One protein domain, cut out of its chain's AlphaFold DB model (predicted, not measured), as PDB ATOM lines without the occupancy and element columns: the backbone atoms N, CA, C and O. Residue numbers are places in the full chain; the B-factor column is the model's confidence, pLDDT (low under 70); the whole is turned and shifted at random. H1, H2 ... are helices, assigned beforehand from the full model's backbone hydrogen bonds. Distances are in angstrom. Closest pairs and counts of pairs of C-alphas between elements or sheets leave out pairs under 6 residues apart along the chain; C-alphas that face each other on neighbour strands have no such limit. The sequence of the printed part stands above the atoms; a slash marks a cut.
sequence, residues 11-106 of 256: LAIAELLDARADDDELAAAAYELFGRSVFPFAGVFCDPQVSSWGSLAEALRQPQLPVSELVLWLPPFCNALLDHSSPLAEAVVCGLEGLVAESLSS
ATOM      1  N   LEU A  11       8.774 -19.582  -9.622       91.50
ATOM      2  CA  LEU A  11       8.766 -21.037  -9.471       91.50
ATOM      3  C   LEU A  11       8.360 -21.461  -8.059       91.50
ATOM      4  O   LEU A  11       7.533 -22.355  -7.920       91.50
ATOM      5  N   ALA A  12       8.855 -20.765  -7.033       91.31
ATOM      6  CA  ALA A  12       8.467 -21.026  -5.649       91.31
ATOM      7  C   ALA A  12       6.967 -20.767  -5.431       91.31
ATOM      8  O   ALA A  12       6.284 -21.552  -4.776       91.31
ATOM      9  N   ILE A  13       6.422 -19.698  -6.026       93.19
ATOM     10  CA  ILE A  13       4.975 -19.453  -6.010       93.19
ATOM     11  C   ILE A  13       4.244 -20.595  -6.726       93.19
ATOM     12  O   ILE A  13       3.296 -21.141  -6.173       93.19
ATOM     13  N   ALA A  14       4.686 -21.004  -7.917       92.44
ATOM     14  CA  ALA A  14       4.049 -22.085  -8.670       92.44
ATOM     15  C   ALA A  14       4.029 -23.422  -7.903       92.44
ATOM     16  O   ALA A  14       3.036 -24.147  -7.953       92.44
ATOM     17  N   GLU A  15       5.099 -23.752  -7.181       91.38
ATOM     18  CA  GLU A  15       5.174 -24.935  -6.314       91.38
ATOM     19  C   GLU A  15       4.178 -24.865  -5.152       91.38
ATOM     20  O   GLU A  15       3.476 -25.844  -4.888       91.38
ATOM     21  N   LEU A  16       4.052 -23.701  -4.508       92.25
ATOM     22  CA  LEU A  16       3.064 -23.473  -3.450       92.25
ATOM     23  C   LEU A  16       1.630 -23.591  -3.966       92.25
ATOM     24  O   LEU A  16       0.794 -24.206  -3.309       92.25
ATOM     25  N   LEU A  17       1.340 -23.039  -5.144       90.25
ATOM     26  CA  LEU A  17       0.007 -23.102  -5.746       90.25
ATOM     27  C   LEU A  17      -0.439 -24.542  -6.048       90.25
ATOM     28  O   LEU A  17      -1.626 -24.838  -5.935       90.25
ATOM     29  N   ASP A  18       0.500 -25.438  -6.364       88.06
ATOM     30  CA  ASP A  18       0.235 -26.872  -6.558       88.06
ATOM     31  C   ASP A  18       0.320 -27.690  -5.256       88.06
ATOM     32  O   ASP A  18       0.229 -28.920  -5.296       88.06
ATOM     33  N   ALA A  19       0.511 -27.030  -4.108       83.88
ATOM     34  CA  ALA A  19       0.747 -27.645  -2.802       83.88
ATOM     35  C   ALA A  19       1.914 -28.658  -2.805       83.88
ATOM     36  O   ALA A  19       1.875 -29.670  -2.107       83.88
ATOM     37  N   ARG A  20       2.968 -28.389  -3.590       79.38
ATOM     38  CA  ARG A  20       4.170 -29.234  -3.724       79.38
ATOM     39  C   ARG A  20       5.341 -28.748  -2.864       79.38
ATOM     40  O   ARG A  20       6.487 -28.844  -3.284       79.38
ATOM     41  N   ALA A  21       5.063 -28.190  -1.689       79.56
ATOM     42  CA  ALA A  21       6.122 -27.794  -0.766       79.56
ATOM     43  C   ALA A  21       6.722 -29.027  -0.070       79.56
ATOM     44  O   ALA A  21       5.980 -29.909   0.351       79.56
ATOM     45  N   ASP A  22       8.046 -29.049   0.104       80.19
ATOM     46  CA  ASP A  22       8.756 -30.110   0.846       80.19
ATOM     47  C   ASP A  22       8.446 -30.106   2.359       80.19
ATOM     48  O   ASP A  22       8.751 -31.054   3.076       80.19
ATOM     49  N   ASP A  23       7.873 -29.009   2.853       88.88
ATOM     50  CA  ASP A  23       7.492 -28.785   4.246       88.88
ATOM     51  C   ASP A  23       5.986 -29.066   4.401       88.88
ATOM     52  O   ASP A  23       5.160 -28.370   3.805       88.88
ATOM     53  N   ASP A  24       5.631 -30.088   5.187       89.00
ATOM     54  CA  ASP A  24       4.244 -30.543   5.381       89.00
ATOM     55  C   ASP A  24       3.324 -29.441   5.936       89.00
ATOM     56  O   ASP A  24       2.155 -29.345   5.550       89.00
ATOM     57  N   GLU A  25       3.834 -28.591   6.833       89.44
ATOM     58  CA  GLU A  25       3.063 -27.486   7.414       89.44
ATOM     59  C   GLU A  25       2.768 -26.431   6.343       89.44
ATOM     60  O   GLU A  25       1.639 -25.944   6.217       89.44
ATOM     61  N   LEU A  26       3.766 -26.126   5.514       89.31
ATOM     62  CA  LEU A  26       3.620 -25.213   4.391       89.31
ATOM     63  C   LEU A  26       2.686 -25.772   3.309       89.31
ATOM     64  O   LEU A  26       1.853 -25.029   2.786       89.31
ATOM     65  N   ALA A  27       2.778 -27.066   3.002       89.88
ATOM     66  CA  ALA A  27       1.888 -27.742   2.063       89.88
ATOM     67  C   ALA A  27       0.434 -27.731   2.562       89.88
ATOM     68  O   ALA A  27      -0.482 -27.434   1.791       89.88
ATOM     69  N   ALA A  28       0.212 -27.967   3.859       92.06
ATOM     70  CA  ALA A  28      -1.110 -27.878   4.474       92.06
ATOM     71  C   ALA A  28      -1.671 -26.447   4.420       92.06
ATOM     72  O   ALA A  28      -2.821 -26.251   4.022       92.06
ATOM     73  N   ALA A  29      -0.860 -25.437   4.749       92.19
ATOM     74  CA  ALA A  29      -1.263 -24.034   4.653       92.19
ATOM     75  C   ALA A  29      -1.601 -23.630   3.207       92.19
ATOM     76  O   ALA A  29      -2.593 -22.936   2.968       92.19
ATOM     77  N   ALA A  30      -0.810 -24.096   2.237       93.44
ATOM     78  CA  ALA A  30      -1.062 -23.879   0.819       93.44
ATOM     79  C   ALA A  30      -2.344 -24.576   0.348       93.44
ATOM     80  O   ALA A  30      -3.133 -23.974  -0.377       93.44
ATOM     81  N   TYR A  31      -2.609 -25.800   0.806       92.75
ATOM     82  CA  TYR A  31      -3.850 -26.507   0.502       92.75
ATOM     83  C   TYR A  31      -5.083 -25.795   1.078       92.75
ATOM     84  O   TYR A  31      -6.085 -25.623   0.379       92.75
ATOM     85  N   GLU A  32      -5.022 -25.321   2.322       92.38
ATOM     86  CA  GLU A  32      -6.119 -24.559   2.931       92.38
ATOM     87  C   GLU A  32      -6.376 -23.232   2.194       92.38
ATOM     88  O   GLU A  32      -7.531 -22.841   1.964       92.38
ATOM     89  N   LEU A  33      -5.314 -22.552   1.756       94.38
ATOM     90  CA  LEU A  33      -5.433 -21.290   1.032       94.38
ATOM     91  C   LEU A  33      -5.898 -21.494  -0.417       94.38
ATOM     92  O   LEU A  33      -6.907 -20.916  -0.811       94.38
ATOM     93  N   PHE A  34      -5.225 -22.330  -1.204       94.56
ATOM     94  CA  PHE A  34      -5.460 -22.450  -2.650       94.56
ATOM     95  C   PHE A  34      -6.410 -23.586  -3.036       94.56
ATOM     96  O   PHE A  34      -7.159 -23.470  -4.007       94.56
ATOM     97  N   GLY A  35      -6.417 -24.673  -2.263       90.56
ATOM     98  CA  GLY A  35      -7.287 -25.828  -2.491       90.56
ATOM     99  C   GLY A  35      -8.708 -25.639  -1.960       90.56
ATOM    100  O   GLY A  35      -9.641 -26.256  -2.477       90.56
ATOM    101  N   ARG A  36      -8.899 -24.784  -0.944       89.69
ATOM    102  CA  ARG A  36     -10.207 -24.602  -0.286       89.69
ATOM    103  C   ARG A  36     -10.746 -23.180  -0.300       89.69
ATOM    104  O   ARG A  36     -11.968 -23.010  -0.298       89.69
ATOM    105  N   SER A  37      -9.873 -22.177  -0.292       92.56
ATOM    106  CA  SER A  37     -10.294 -20.793  -0.081       92.56
ATOM    107  C   SER A  37     -10.308 -19.968  -1.364       92.56
ATOM    108  O   SER A  37     -11.383 -19.555  -1.803       92.56
ATOM    109  N   VAL A  38      -9.144 -19.734  -1.967       95.38
ATOM    110  CA  VAL A  38      -8.939 -18.848  -3.117       95.38
ATOM    111  C   VAL A  38      -8.271 -19.626  -4.244       95.38
ATOM    112  O   VAL A  38      -7.073 -19.887  -4.224       95.38
ATOM    113  N   PHE A  39      -9.056 -19.987  -5.252       93.50
ATOM    114  CA  PHE A  39      -8.586 -20.830  -6.345       93.50
ATOM    115  C   PHE A  39      -7.739 -20.026  -7.349       93.50
ATOM    116  O   PHE A  39      -8.230 -19.021  -7.868       93.50
ATOM    117  N   PRO A  40      -6.508 -20.456  -7.678       95.38
ATOM    118  CA  PRO A  40      -5.568 -19.682  -8.492       95.38
ATOM    119  C   PRO A  40      -5.776 -19.874 -10.006       95.38
ATOM    120  O   PRO A  40      -4.828 -20.138 -10.748       95.38
ATOM    121  N   PHE A  41      -7.024 -19.747 -10.471       93.94
ATOM    122  CA  PHE A  41      -7.396 -19.887 -11.883       93.94
ATOM    123  C   PHE A  41      -8.047 -18.610 -12.406       93.94
ATOM    124  O   PHE A  41      -9.004 -18.115 -11.806       93.94
ATOM    125  N   ALA A  42      -7.607 -18.129 -13.565       92.06
ATOM    126  CA  ALA A  42      -8.166 -16.945 -14.209       92.06
ATOM    127  C   ALA A  42      -9.683 -17.065 -14.447       92.06
ATOM    128  O   ALA A  42     -10.432 -16.124 -14.176       92.06
ATOM    129  N   GLY A  43     -10.163 -18.244 -14.858       90.75
ATOM    130  CA  GLY A  43     -11.591 -18.498 -15.076       90.75
ATOM    131  C   GLY A  43     -12.463 -18.323 -13.826       90.75
ATOM    132  O   GLY A  43     -13.645 -18.007 -13.936       90.75
ATOM    133  N   VAL A  44     -11.907 -18.420 -12.617       93.06
ATOM    134  CA  VAL A  44     -12.663 -18.174 -11.377       93.06
ATOM    135  C   VAL A  44     -13.001 -16.691 -11.204       93.06
ATOM    136  O   VAL A  44     -14.021 -16.355 -10.594       93.06
ATOM    137  N   PHE A  45     -12.163 -15.813 -11.753       94.38
ATOM    138  CA  PHE A  45     -12.303 -14.365 -11.657       94.38
ATOM    139  C   PHE A  45     -12.953 -13.768 -12.905       94.38
ATOM    140  O   PHE A  45     -13.801 -12.888 -12.779       94.38
ATOM    141  N   CYS A  46     -12.596 -14.244 -14.097       91.06
ATOM    142  CA  CYS A  46     -12.996 -13.627 -15.363       91.06
ATOM    143  C   CYS A  46     -14.289 -14.195 -15.969       91.06
ATOM    144  O   CYS A  46     -14.931 -13.506 -16.768       91.06
ATOM    145  N   ASP A  47     -14.686 -15.418 -15.608       87.19
ATOM    146  CA  ASP A  47     -15.822 -16.123 -16.211       87.19
ATOM    147  C   ASP A  47     -17.020 -16.187 -15.240       87.19
ATOM    148  O   ASP A  47     -16.892 -16.703 -14.126       87.19
ATOM    149  N   PRO A  48     -18.210 -15.678 -15.620       83.56
ATOM    150  CA  PRO A  48     -19.414 -15.789 -14.791       83.56
ATOM    151  C   PRO A  48     -19.868 -17.236 -14.537       83.56
ATOM    152  O   PRO A  48     -20.593 -17.485 -13.572       83.56
ATOM    153  N   GLN A  49     -19.466 -18.196 -15.376       83.19
ATOM    154  CA  GLN A  49     -19.761 -19.616 -15.180       83.19
ATOM    155  C   GLN A  49     -18.786 -20.309 -14.222       83.19
ATOM    156  O   GLN A  49     -19.088 -21.414 -13.779       83.19
ATOM    157  N   VAL A  50     -17.701 -19.630 -13.828       77.00
ATOM    158  CA  VAL A  50     -16.641 -20.132 -12.943       77.00
ATOM    159  C   VAL A  50     -16.004 -21.402 -13.503       77.00
ATOM    160  O   VAL A  50     -16.473 -22.519 -13.291       77.00
ATOM    161  N   SER A  51     -14.882 -21.229 -14.183       81.44
ATOM    162  CA  SER A  51     -14.136 -22.310 -14.825       81.44
ATOM    163  C   SER A  51     -12.684 -22.339 -14.340       81.44
ATOM    164  O   SER A  51     -12.169 -21.369 -13.788       81.44
ATOM    165  N   SER A  52     -12.017 -23.483 -14.490       84.06
ATOM    166  CA  SER A  52     -10.652 -23.711 -13.988       84.06
ATOM    167  C   SER A  52      -9.568 -23.478 -15.046       84.06
ATOM    168  O   SER A  52      -8.483 -24.045 -14.945       84.06
ATOM    169  N   TRP A  53      -9.852 -22.706 -16.096       85.38
ATOM    170  CA  TRP A  53      -8.845 -22.388 -17.109       85.38
ATOM    171  C   TRP A  53      -7.916 -21.265 -16.626       85.38
ATOM    172  O   TRP A  53      -8.280 -20.460 -15.763       85.38
ATOM    173  N   GLY A  54      -6.712 -21.221 -17.200       83.12
ATOM    174  CA  GLY A  54      -5.701 -20.213 -16.879       83.12
ATOM    175  C   GLY A  54      -5.125 -20.399 -15.478       83.12
ATOM    176  O   GLY A  54      -5.289 -19.530 -14.624       83.12
ATOM    177  N   SER A  55      -4.486 -21.547 -15.227       91.50
ATOM    178  CA  SER A  55      -3.780 -21.807 -13.968       91.50
ATOM    179  C   SER A  55      -2.605 -20.843 -13.800       91.50
ATOM    180  O   SER A  55      -1.723 -20.774 -14.658       91.50
ATOM    181  N   LEU A  56      -2.548 -20.136 -12.668       91.69
ATOM    182  CA  LEU A  56      -1.407 -19.272 -12.355       91.69
ATOM    183  C   LEU A  56      -0.115 -20.071 -12.185       91.69
ATOM    184  O   LEU A  56       0.938 -19.619 -12.621       91.69
ATOM    185  N   ALA A  57      -0.189 -21.273 -11.610       91.25
ATOM    186  CA  ALA A  57       0.978 -22.138 -11.456       91.25
ATOM    187  C   ALA A  57       1.558 -22.559 -12.815       91.25
ATOM    188  O   ALA A  57       2.770 -22.695 -12.966       91.25
ATOM    189  N   GLU A  58       0.701 -22.765 -13.816       90.31
ATOM    190  CA  GLU A  58       1.130 -23.049 -15.185       90.31
ATOM    191  C   GLU A  58       1.755 -21.812 -15.834       90.31
ATOM    192  O   GLU A  58       2.862 -21.903 -16.359       90.31
ATOM    193  N   ALA A  59       1.098 -20.651 -15.726       89.50
ATOM    194  CA  ALA A  59       1.605 -19.394 -16.274       89.50
ATOM    195  C   ALA A  59       2.992 -19.034 -15.715       89.50
ATOM    196  O   ALA A  59       3.901 -18.729 -16.480       89.50
ATOM    197  N   LEU A  60       3.190 -19.151 -14.397       90.88
ATOM    198  CA  LEU A  60       4.456 -18.838 -13.718       90.88
ATOM    199  C   LEU A  60       5.627 -19.751 -14.111       90.88
ATOM    200  O   LEU A  60       6.778 -19.408 -13.846       90.88
ATOM    201  N   ARG A  61       5.359 -20.908 -14.727       91.50
ATOM    202  CA  ARG A  61       6.393 -21.822 -15.239       91.50
ATOM    203  C   ARG A  61       6.766 -21.552 -16.691       91.50
ATOM    204  O   ARG A  61       7.721 -22.151 -17.186       91.50
ATOM    205  N   GLN A  62       6.017 -20.701 -17.388       87.56
ATOM    206  CA  GLN A  62       6.311 -20.396 -18.778       87.56
ATOM    207  C   GLN A  62       7.588 -19.544 -18.879       87.56
ATOM    208  O   GLN A  62       7.771 -18.624 -18.084       87.56
ATOM    209  N   PRO A  63       8.464 -19.797 -19.873       81.06
ATOM    210  CA  PRO A  63       9.675 -18.995 -20.078       81.06
ATOM    211  C   PRO A  63       9.390 -17.519 -20.378       81.06
ATOM    212  O   PRO A  63      10.234 -16.662 -20.137       81.06
ATOM    213  N   GLN A  64       8.213 -17.234 -20.941       81.25
ATOM    214  CA  GLN A  64       7.723 -15.893 -21.236       81.25
ATOM    215  C   GLN A  64       6.388 -15.721 -20.519       81.25
ATOM    216  O   GLN A  64       5.369 -16.231 -20.976       81.25
ATOM    217  N   LEU A  65       6.410 -15.047 -19.372       77.56
ATOM    218  CA  LEU A  65       5.218 -14.802 -18.569       77.56
ATOM    219  C   LEU A  65       4.336 -13.745 -19.261       77.56
ATOM    220  O   LEU A  65       4.794 -12.610 -19.432       77.56
ATOM    221  N   PRO A  66       3.078 -14.049 -19.625       79.44
ATOM    222  CA  PRO A  66       2.188 -13.070 -20.241       79.44
ATOM    223  C   PRO A  66       1.609 -12.138 -19.168       79.44
ATOM    224  O   PRO A  66       0.456 -12.258 -18.756       79.44
ATOM    225  N   VAL A  67       2.420 -11.201 -18.665       81.50
ATOM    226  CA  VAL A  67       2.020 -10.313 -17.557       81.50
ATOM    227  C   VAL A  67       0.767  -9.510 -17.882       81.50
ATOM    228  O   VAL A  67      -0.071  -9.345 -17.002       81.50
ATOM    229  N   SER A  68       0.580  -9.097 -19.135       77.50
ATOM    230  CA  SER A  68      -0.638  -8.424 -19.600       77.50
ATOM    231  C   SER A  68      -1.916  -9.262 -19.422       77.50
ATOM    232  O   SER A  68      -2.976  -8.708 -19.140       77.50
ATOM    233  N   GLU A  69      -1.833 -10.590 -19.525       82.38
ATOM    234  CA  GLU A  69      -2.962 -11.492 -19.265       82.38
ATOM    235  C   GLU A  69      -3.178 -11.694 -17.764       82.38
ATOM    236  O   GLU A  69      -4.312 -11.749 -17.284       82.38
ATOM    237  N   LEU A  70      -2.085 -11.761 -17.000       86.62
ATOM    238  CA  LEU A  70      -2.138 -11.930 -15.552       86.62
ATOM    239  C   LEU A  70      -2.714 -10.700 -14.845       86.62
ATOM    240  O   LEU A  70      -3.574 -10.850 -13.978       86.62
ATOM    241  N   VAL A  71      -2.308  -9.484 -15.226       88.50
ATOM    242  CA  VAL A  71      -2.804  -8.236 -14.607       88.50
ATOM    243  C   VAL A  71      -4.313  -8.059 -14.766       88.50
ATOM    244  O   VAL A  71      -4.916  -7.324 -13.988       88.50
ATOM    245  N   LEU A  72      -4.948  -8.766 -15.708       89.19
ATOM    246  CA  LEU A  72      -6.397  -8.726 -15.872       89.19
ATOM    247  C   LEU A  72      -7.150  -9.344 -14.690       89.19
ATOM    248  O   LEU A  72      -8.315  -9.026 -14.484       89.19
ATOM    249  N   TRP A  73      -6.537 -10.235 -13.916       92.62
ATOM    250  CA  TRP A  73      -7.234 -10.960 -12.847       92.62
ATOM    251  C   TRP A  73      -6.407 -11.142 -11.570       92.62
ATOM    252  O   TRP A  73      -6.963 -11.462 -10.518       92.62
ATOM    253  N   LEU A  74      -5.102 -10.866 -11.621       94.19
ATOM    254  CA  LEU A  74      -4.240 -10.822 -10.445       94.19
ATOM    255  C   LEU A  74      -4.694  -9.815  -9.381       94.19
ATOM    256  O   LEU A  74      -4.642 -10.191  -8.211       94.19
ATOM    257  N   PRO A  75      -5.154  -8.588  -9.702       94.75
ATOM    258  CA  PRO A  75      -5.568  -7.640  -8.670       94.75
ATOM    259  C   PRO A  75      -6.679  -8.178  -7.743       94.75
ATOM    260  O   PRO A  75      -6.455  -8.229  -6.528       94.75
ATOM    261  N   PRO A  76      -7.840  -8.660  -8.244       95.62
ATOM    262  CA  PRO A  76      -8.860  -9.240  -7.371       95.62
ATOM    263  C   PRO A  76      -8.417 -10.563  -6.727       95.62
ATOM    264  O   PRO A  76      -8.840 -10.848  -5.608       95.62
ATOM    265  N   PHE A  77      -7.549 -11.356  -7.371       96.75
ATOM    266  CA  PHE A  77      -6.960 -12.550  -6.752       96.75
ATOM    267  C   PHE A  77      -6.089 -12.193  -5.540       96.75
ATOM    268  O   PHE A  77      -6.279 -12.752  -4.462       96.75
ATOM    269  N   CYS A  78      -5.193 -11.213  -5.672       96.56
ATOM    270  CA  CYS A  78      -4.339 -10.756  -4.578       96.56
ATOM    271  C   CYS A  78      -5.167 -10.176  -3.428       96.56
ATOM    272  O   CYS A  78      -4.914 -10.504  -2.271       96.56
ATOM    273  N   ASN A  79      -6.196  -9.376  -3.726       96.19
ATOM    274  CA  ASN A  79      -7.112  -8.881  -2.697       96.19
ATOM    275  C   ASN A  79      -7.809 -10.026  -1.949       96.19
ATOM    276  O   ASN A  79      -7.895  -9.993  -0.722       96.19
ATOM    277  N   ALA A  80      -8.251 -11.060  -2.673       97.00
ATOM    278  CA  ALA A  80      -8.871 -12.239  -2.081       97.00
ATOM    279  C   ALA A  80      -7.913 -13.012  -1.166       97.00
ATOM    280  O   ALA A  80      -8.324 -13.457  -0.099       97.00
ATOM    281  N   LEU A  81      -6.636 -13.149  -1.537       96.31
ATOM    282  CA  LEU A  81      -5.631 -13.779  -0.676       96.31
ATOM    283  C   LEU A  81      -5.436 -13.005   0.630       96.31
ATOM    284  O   LEU A  81      -5.379 -13.598   1.707       96.31
ATOM    285  N   LEU A  82      -5.389 -11.677   0.555       94.69
ATOM    286  CA  LEU A  82      -5.166 -10.828   1.726       94.69
ATOM    287  C   LEU A  82      -6.342 -10.800   2.688       94.69
ATOM    288  O   LEU A  82      -6.179 -10.344   3.818       94.69
ATOM    289  N   ASP A  83      -7.523 -11.262   2.287       95.00
ATOM    290  CA  ASP A  83      -8.628 -11.437   3.225       95.00
ATOM    291  C   ASP A  83      -8.364 -12.542   4.258       95.00
ATOM    292  O   ASP A  83      -9.028 -12.553   5.290       95.00
ATOM    293  N   HIS A  84      -7.385 -13.424   4.026       90.69
ATOM    294  CA  HIS A  84      -7.083 -14.565   4.895       90.69
ATOM    295  C   HIS A  84      -6.035 -14.297   5.991       90.69
ATOM    296  O   HIS A  84      -5.684 -15.240   6.696       90.69
ATOM    297  N   SER A  85      -5.534 -13.059   6.150       85.31
ATOM    298  CA  SER A  85      -4.560 -12.659   7.194       85.31
ATOM    299  C   SER A  85      -3.471 -13.712   7.472       85.31
ATOM    300  O   SER A  85      -3.181 -14.045   8.619       85.31
ATOM    301  N   SER A  86      -2.906 -14.278   6.403       90.25
ATOM    302  CA  SER A  86      -1.941 -15.376   6.457       90.25
ATOM    303  C   SER A  86      -0.573 -14.902   5.964       90.25
ATOM    304  O   SER A  86      -0.509 -14.321   4.876       90.25
ATOM    305  N   PRO A  87       0.531 -15.209   6.673       91.56
ATOM    306  CA  PRO A  87       1.880 -14.895   6.199       91.56
ATOM    307  C   PRO A  87       2.187 -15.493   4.819       91.56
ATOM    308  O   PRO A  87       2.885 -14.881   4.015       91.56
ATOM    309  N   LEU A  88       1.626 -16.670   4.513       92.44
ATOM    310  CA  LEU A  88       1.744 -17.292   3.193       92.44
ATOM    311  C   LEU A  88       1.057 -16.445   2.113       92.44
ATOM    312  O   LEU A  88       1.629 -16.224   1.048       92.44
ATOM    313  N   ALA A  89      -0.154 -15.955   2.392       94.12
ATOM    314  CA  ALA A  89      -0.887 -15.097   1.467       94.12
ATOM    315  C   ALA A  89      -0.113 -13.800   1.185       94.12
ATOM    316  O   ALA A  89       0.035 -13.415   0.027       94.12
ATOM    317  N   GLU A  90       0.426 -13.164   2.227       93.81
ATOM    318  CA  GLU A  90       1.234 -11.947   2.102       93.81
ATOM    319  C   GLU A  90       2.507 -12.178   1.280       93.81
ATOM    320  O   GLU A  90       2.810 -11.385   0.387       93.81
ATOM    321  N   ALA A  91       3.220 -13.283   1.518       93.50
ATOM    322  CA  ALA A  91       4.435 -13.619   0.780       93.50
ATOM    323  C   ALA A  91       4.167 -13.891  -0.709       93.50
ATOM    324  O   ALA A  91       4.909 -13.409  -1.568       93.50
ATOM    325  N   VAL A  92       3.092 -14.622  -1.028       94.75
ATOM    326  CA  VAL A  92       2.689 -14.893  -2.420       94.75
ATOM    327  C   VAL A  92       2.298 -13.603  -3.129       94.75
ATOM    328  O   VAL A  92       2.753 -13.349  -4.241       94.75
ATOM    329  N   VAL A  93       1.507 -12.759  -2.472       95.12
ATOM    330  CA  VAL A  93       1.110 -11.459  -3.011       95.12
ATOM    331  C   VAL A  93       2.320 -10.558  -3.258       95.12
ATOM    332  O   VAL A  93       2.430  -9.991  -4.341       95.12
ATOM    333  N   CYS A  94       3.244 -10.465  -2.301       93.94
ATOM    334  CA  CYS A  94       4.470  -9.681  -2.446       93.94
ATOM    335  C   CYS A  94       5.319 -10.170  -3.631       93.94
ATOM    336  O   CYS A  94       5.798  -9.358  -4.422       93.94
ATOM    337  N   GLY A  95       5.452 -11.490  -3.797       93.81
ATOM    338  CA  GLY A  95       6.141 -12.072  -4.947       93.81
ATOM    339  C   GLY A  95       5.463 -11.731  -6.279       93.81
ATOM    340  O   GLY A  95       6.124 -11.252  -7.194       93.81
ATOM    341  N   LEU A  96       4.136 -11.881  -6.381       94.06
ATOM    342  CA  LEU A  96       3.379 -11.548  -7.599       94.06
ATOM    343  C   LEU A  96       3.459 -10.058  -7.961       94.06
ATOM    344  O   LEU A  96       3.581  -9.712  -9.136       94.06
ATOM    345  N   GLU A  97       3.422  -9.174  -6.966       92.69
ATOM    346  CA  GLU A  97       3.605  -7.734  -7.164       92.69
ATOM    347  C   GLU A  97       5.009  -7.396  -7.662       92.69
ATOM    348  O   GLU A  97       5.150  -6.584  -8.578       92.69
ATOM    349  N   GLY A  98       6.033  -8.050  -7.104       91.38
ATOM    350  CA  GLY A  98       7.414  -7.923  -7.567       91.38
ATOM    351  C   GLY A  98       7.563  -8.308  -9.038       91.38
ATOM    352  O   GLY A  98       8.167  -7.560  -9.803       91.38
ATOM    353  N   LEU A  99       6.928  -9.406  -9.460       90.00
ATOM    354  CA  LEU A  99       6.962  -9.865 -10.854       90.00
ATOM    355  C   LEU A  99       6.324  -8.882 -11.827       90.00
ATOM    356  O   LEU A  99       6.845  -8.649 -12.920       90.00
ATOM    357  N   VAL A 100       5.199  -8.288 -11.435       89.25
ATOM    358  CA  VAL A 100       4.513  -7.291 -12.261       89.25
ATOM    359  C   VAL A 100       5.359  -6.023 -12.362       89.25
ATOM    360  O   VAL A 100       5.556  -5.516 -13.463       89.25
ATOM    361  N   ALA A 101       5.923  -5.548 -11.248       88.50
ATOM    362  CA  ALA A 101       6.788  -4.369 -11.235       88.50
ATOM    363  C   ALA A 101       8.070  -4.558 -12.075       88.50
ATOM    364  O   ALA A 101       8.452  -3.664 -12.836       88.50
ATOM    365  N   GLU A 102       8.713  -5.725 -11.982       88.12
ATOM    366  CA  GLU A 102       9.901  -6.069 -12.774       88.12
ATOM    367  C   GLU A 102       9.587  -6.118 -14.277       88.12
ATOM    368  O   GLU A 102      10.338  -5.583 -15.101       88.12
ATOM    369  N   SER A 103       8.441  -6.695 -14.636       84.88
ATOM    370  CA  SER A 103       8.022  -6.827 -16.033       84.88
ATOM    371  C   SER A 103       7.699  -5.476 -16.667       84.88
ATOM    372  O   SER A 103       8.144  -5.204 -17.782       84.88
ATOM    373  N   LEU A 104       7.014  -4.596 -15.930       81.75
ATOM    374  CA  LEU A 104       6.744  -3.221 -16.364       81.75
ATOM    375  C   LEU A 104       8.025  -2.400 -16.562       81.75
ATOM    376  O   LEU A 104       8.068  -1.529 -17.427       81.75
ATOM    377  N   SER A 105       9.075  -2.690 -15.790       83.19
ATOM    378  CA  SER A 105      10.370  -2.005 -15.906       83.19
ATOM    379  C   SER A 105      11.192  -2.481 -17.111       83.19
ATOM    380  O   SER A 105      12.030  -1.736 -17.617       83.19
ATOM    381  N   SER A 106      10.975  -3.719 -17.564       78.62
ATOM    382  CA  SER A 106      11.839  -4.392 -18.543       78.62
ATOM    383  C   SER A 106      11.327  -4.310 -19.980       78.62
ATOM    384  O   SER A 106      12.115  -4.400 -20.922       78.62
TER     385      SER A 106
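What this domain is: This is residues 11 to 106 of the 256 residues of an uncharacterized protein of Rickettsiales bacterium (UniProt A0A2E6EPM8). Look first for a helical hairpin, H6 folding back into the long H7, set over a looser group of shorter helices in which H1 packs on H2 and H4. The beginning of H7, at residues 88 to 89, meets residues 29 to 33 of H2 about perpendicular to it, making a corner, while the short H3 is near H6 and the short H5 is near H7. The printed part has 96 residues with seven named helices, H1 to H7 in order along the chain, and no named strand; the class is all helix. The whole is compact, with a radius of gyration of the C-alphas of 12.8 A and spans of 35 by 32 by 23 A.

How they stand to each other: Begin with H7, residues 87 to 106, the longest helix. Its residues 89 to 93 alone touch H6, residues 74 to 82, at a shallow tilt of 23 degrees, opposite ways; the closest C-alphas of this hairpin, those of Leu 81 and Ala 89, are 5.4 A apart. H2, residues 24 to 37, only just touches H7, with 3 pairs of C-alphas within 8 A, the closest being Ala 29 and Leu 88 at 7.5 A; the two are about perpendicular at 76 degrees. H1, residues 11 to 17, touches H2 at a steep tilt of 63 degrees, the same way, with the C-alphas of Leu 16 and Ala 30 closest at 6.0 A. H1 also touches H4, residues 56 to 59, where the C-alphas of Ala 14 and Ala 57 come to 4.1 A. H1 and H7 are close but not clearly touching, at 6.2 A between the C-alphas of Ile 13 and Val 92. H3, residues 42 to 46, is near H6, its closest C-alphas those of Phe 45 and Phe 77 at 7.5 A. H5, residues 67 to 70, is near H7, its closest C-alphas those of Val 67 and Val 100 at 6.6 A. Helix packing is mostly crossed, but only just: of 3 touching pairs with a tilt, 1 is shallow. Every O i to N i+4 pair is within hydrogen-bond range in H1, H3, H6 and H7, and 9 of 10 are in H2; H4 and H5 are too short for such a pair, and each has its one O i to N i+3 pair within range.

Where its parts are: Find C-alpha 11 at (8.766, -21.037, -9.471), where H1 begins its 9.7 A. H2 covers 18.3 A, H3 6.0 A, and H4 and H5 4.9 A each. H6 starts at C-alpha 74, (-4.240, -10.822, -10.445), and runs 12.2 A. H7 runs 28.7 A to C-alpha 106 at (11.839, -4.392, -18.543).

The domain as a whole: The C-alphas farthest apart are those of Asp 24 and Ser 106, at 36.2 A. The printed part has no cut, and none of its links is long. Mean pLDDT of the printed part is 89.6, and no printed residue is under 70.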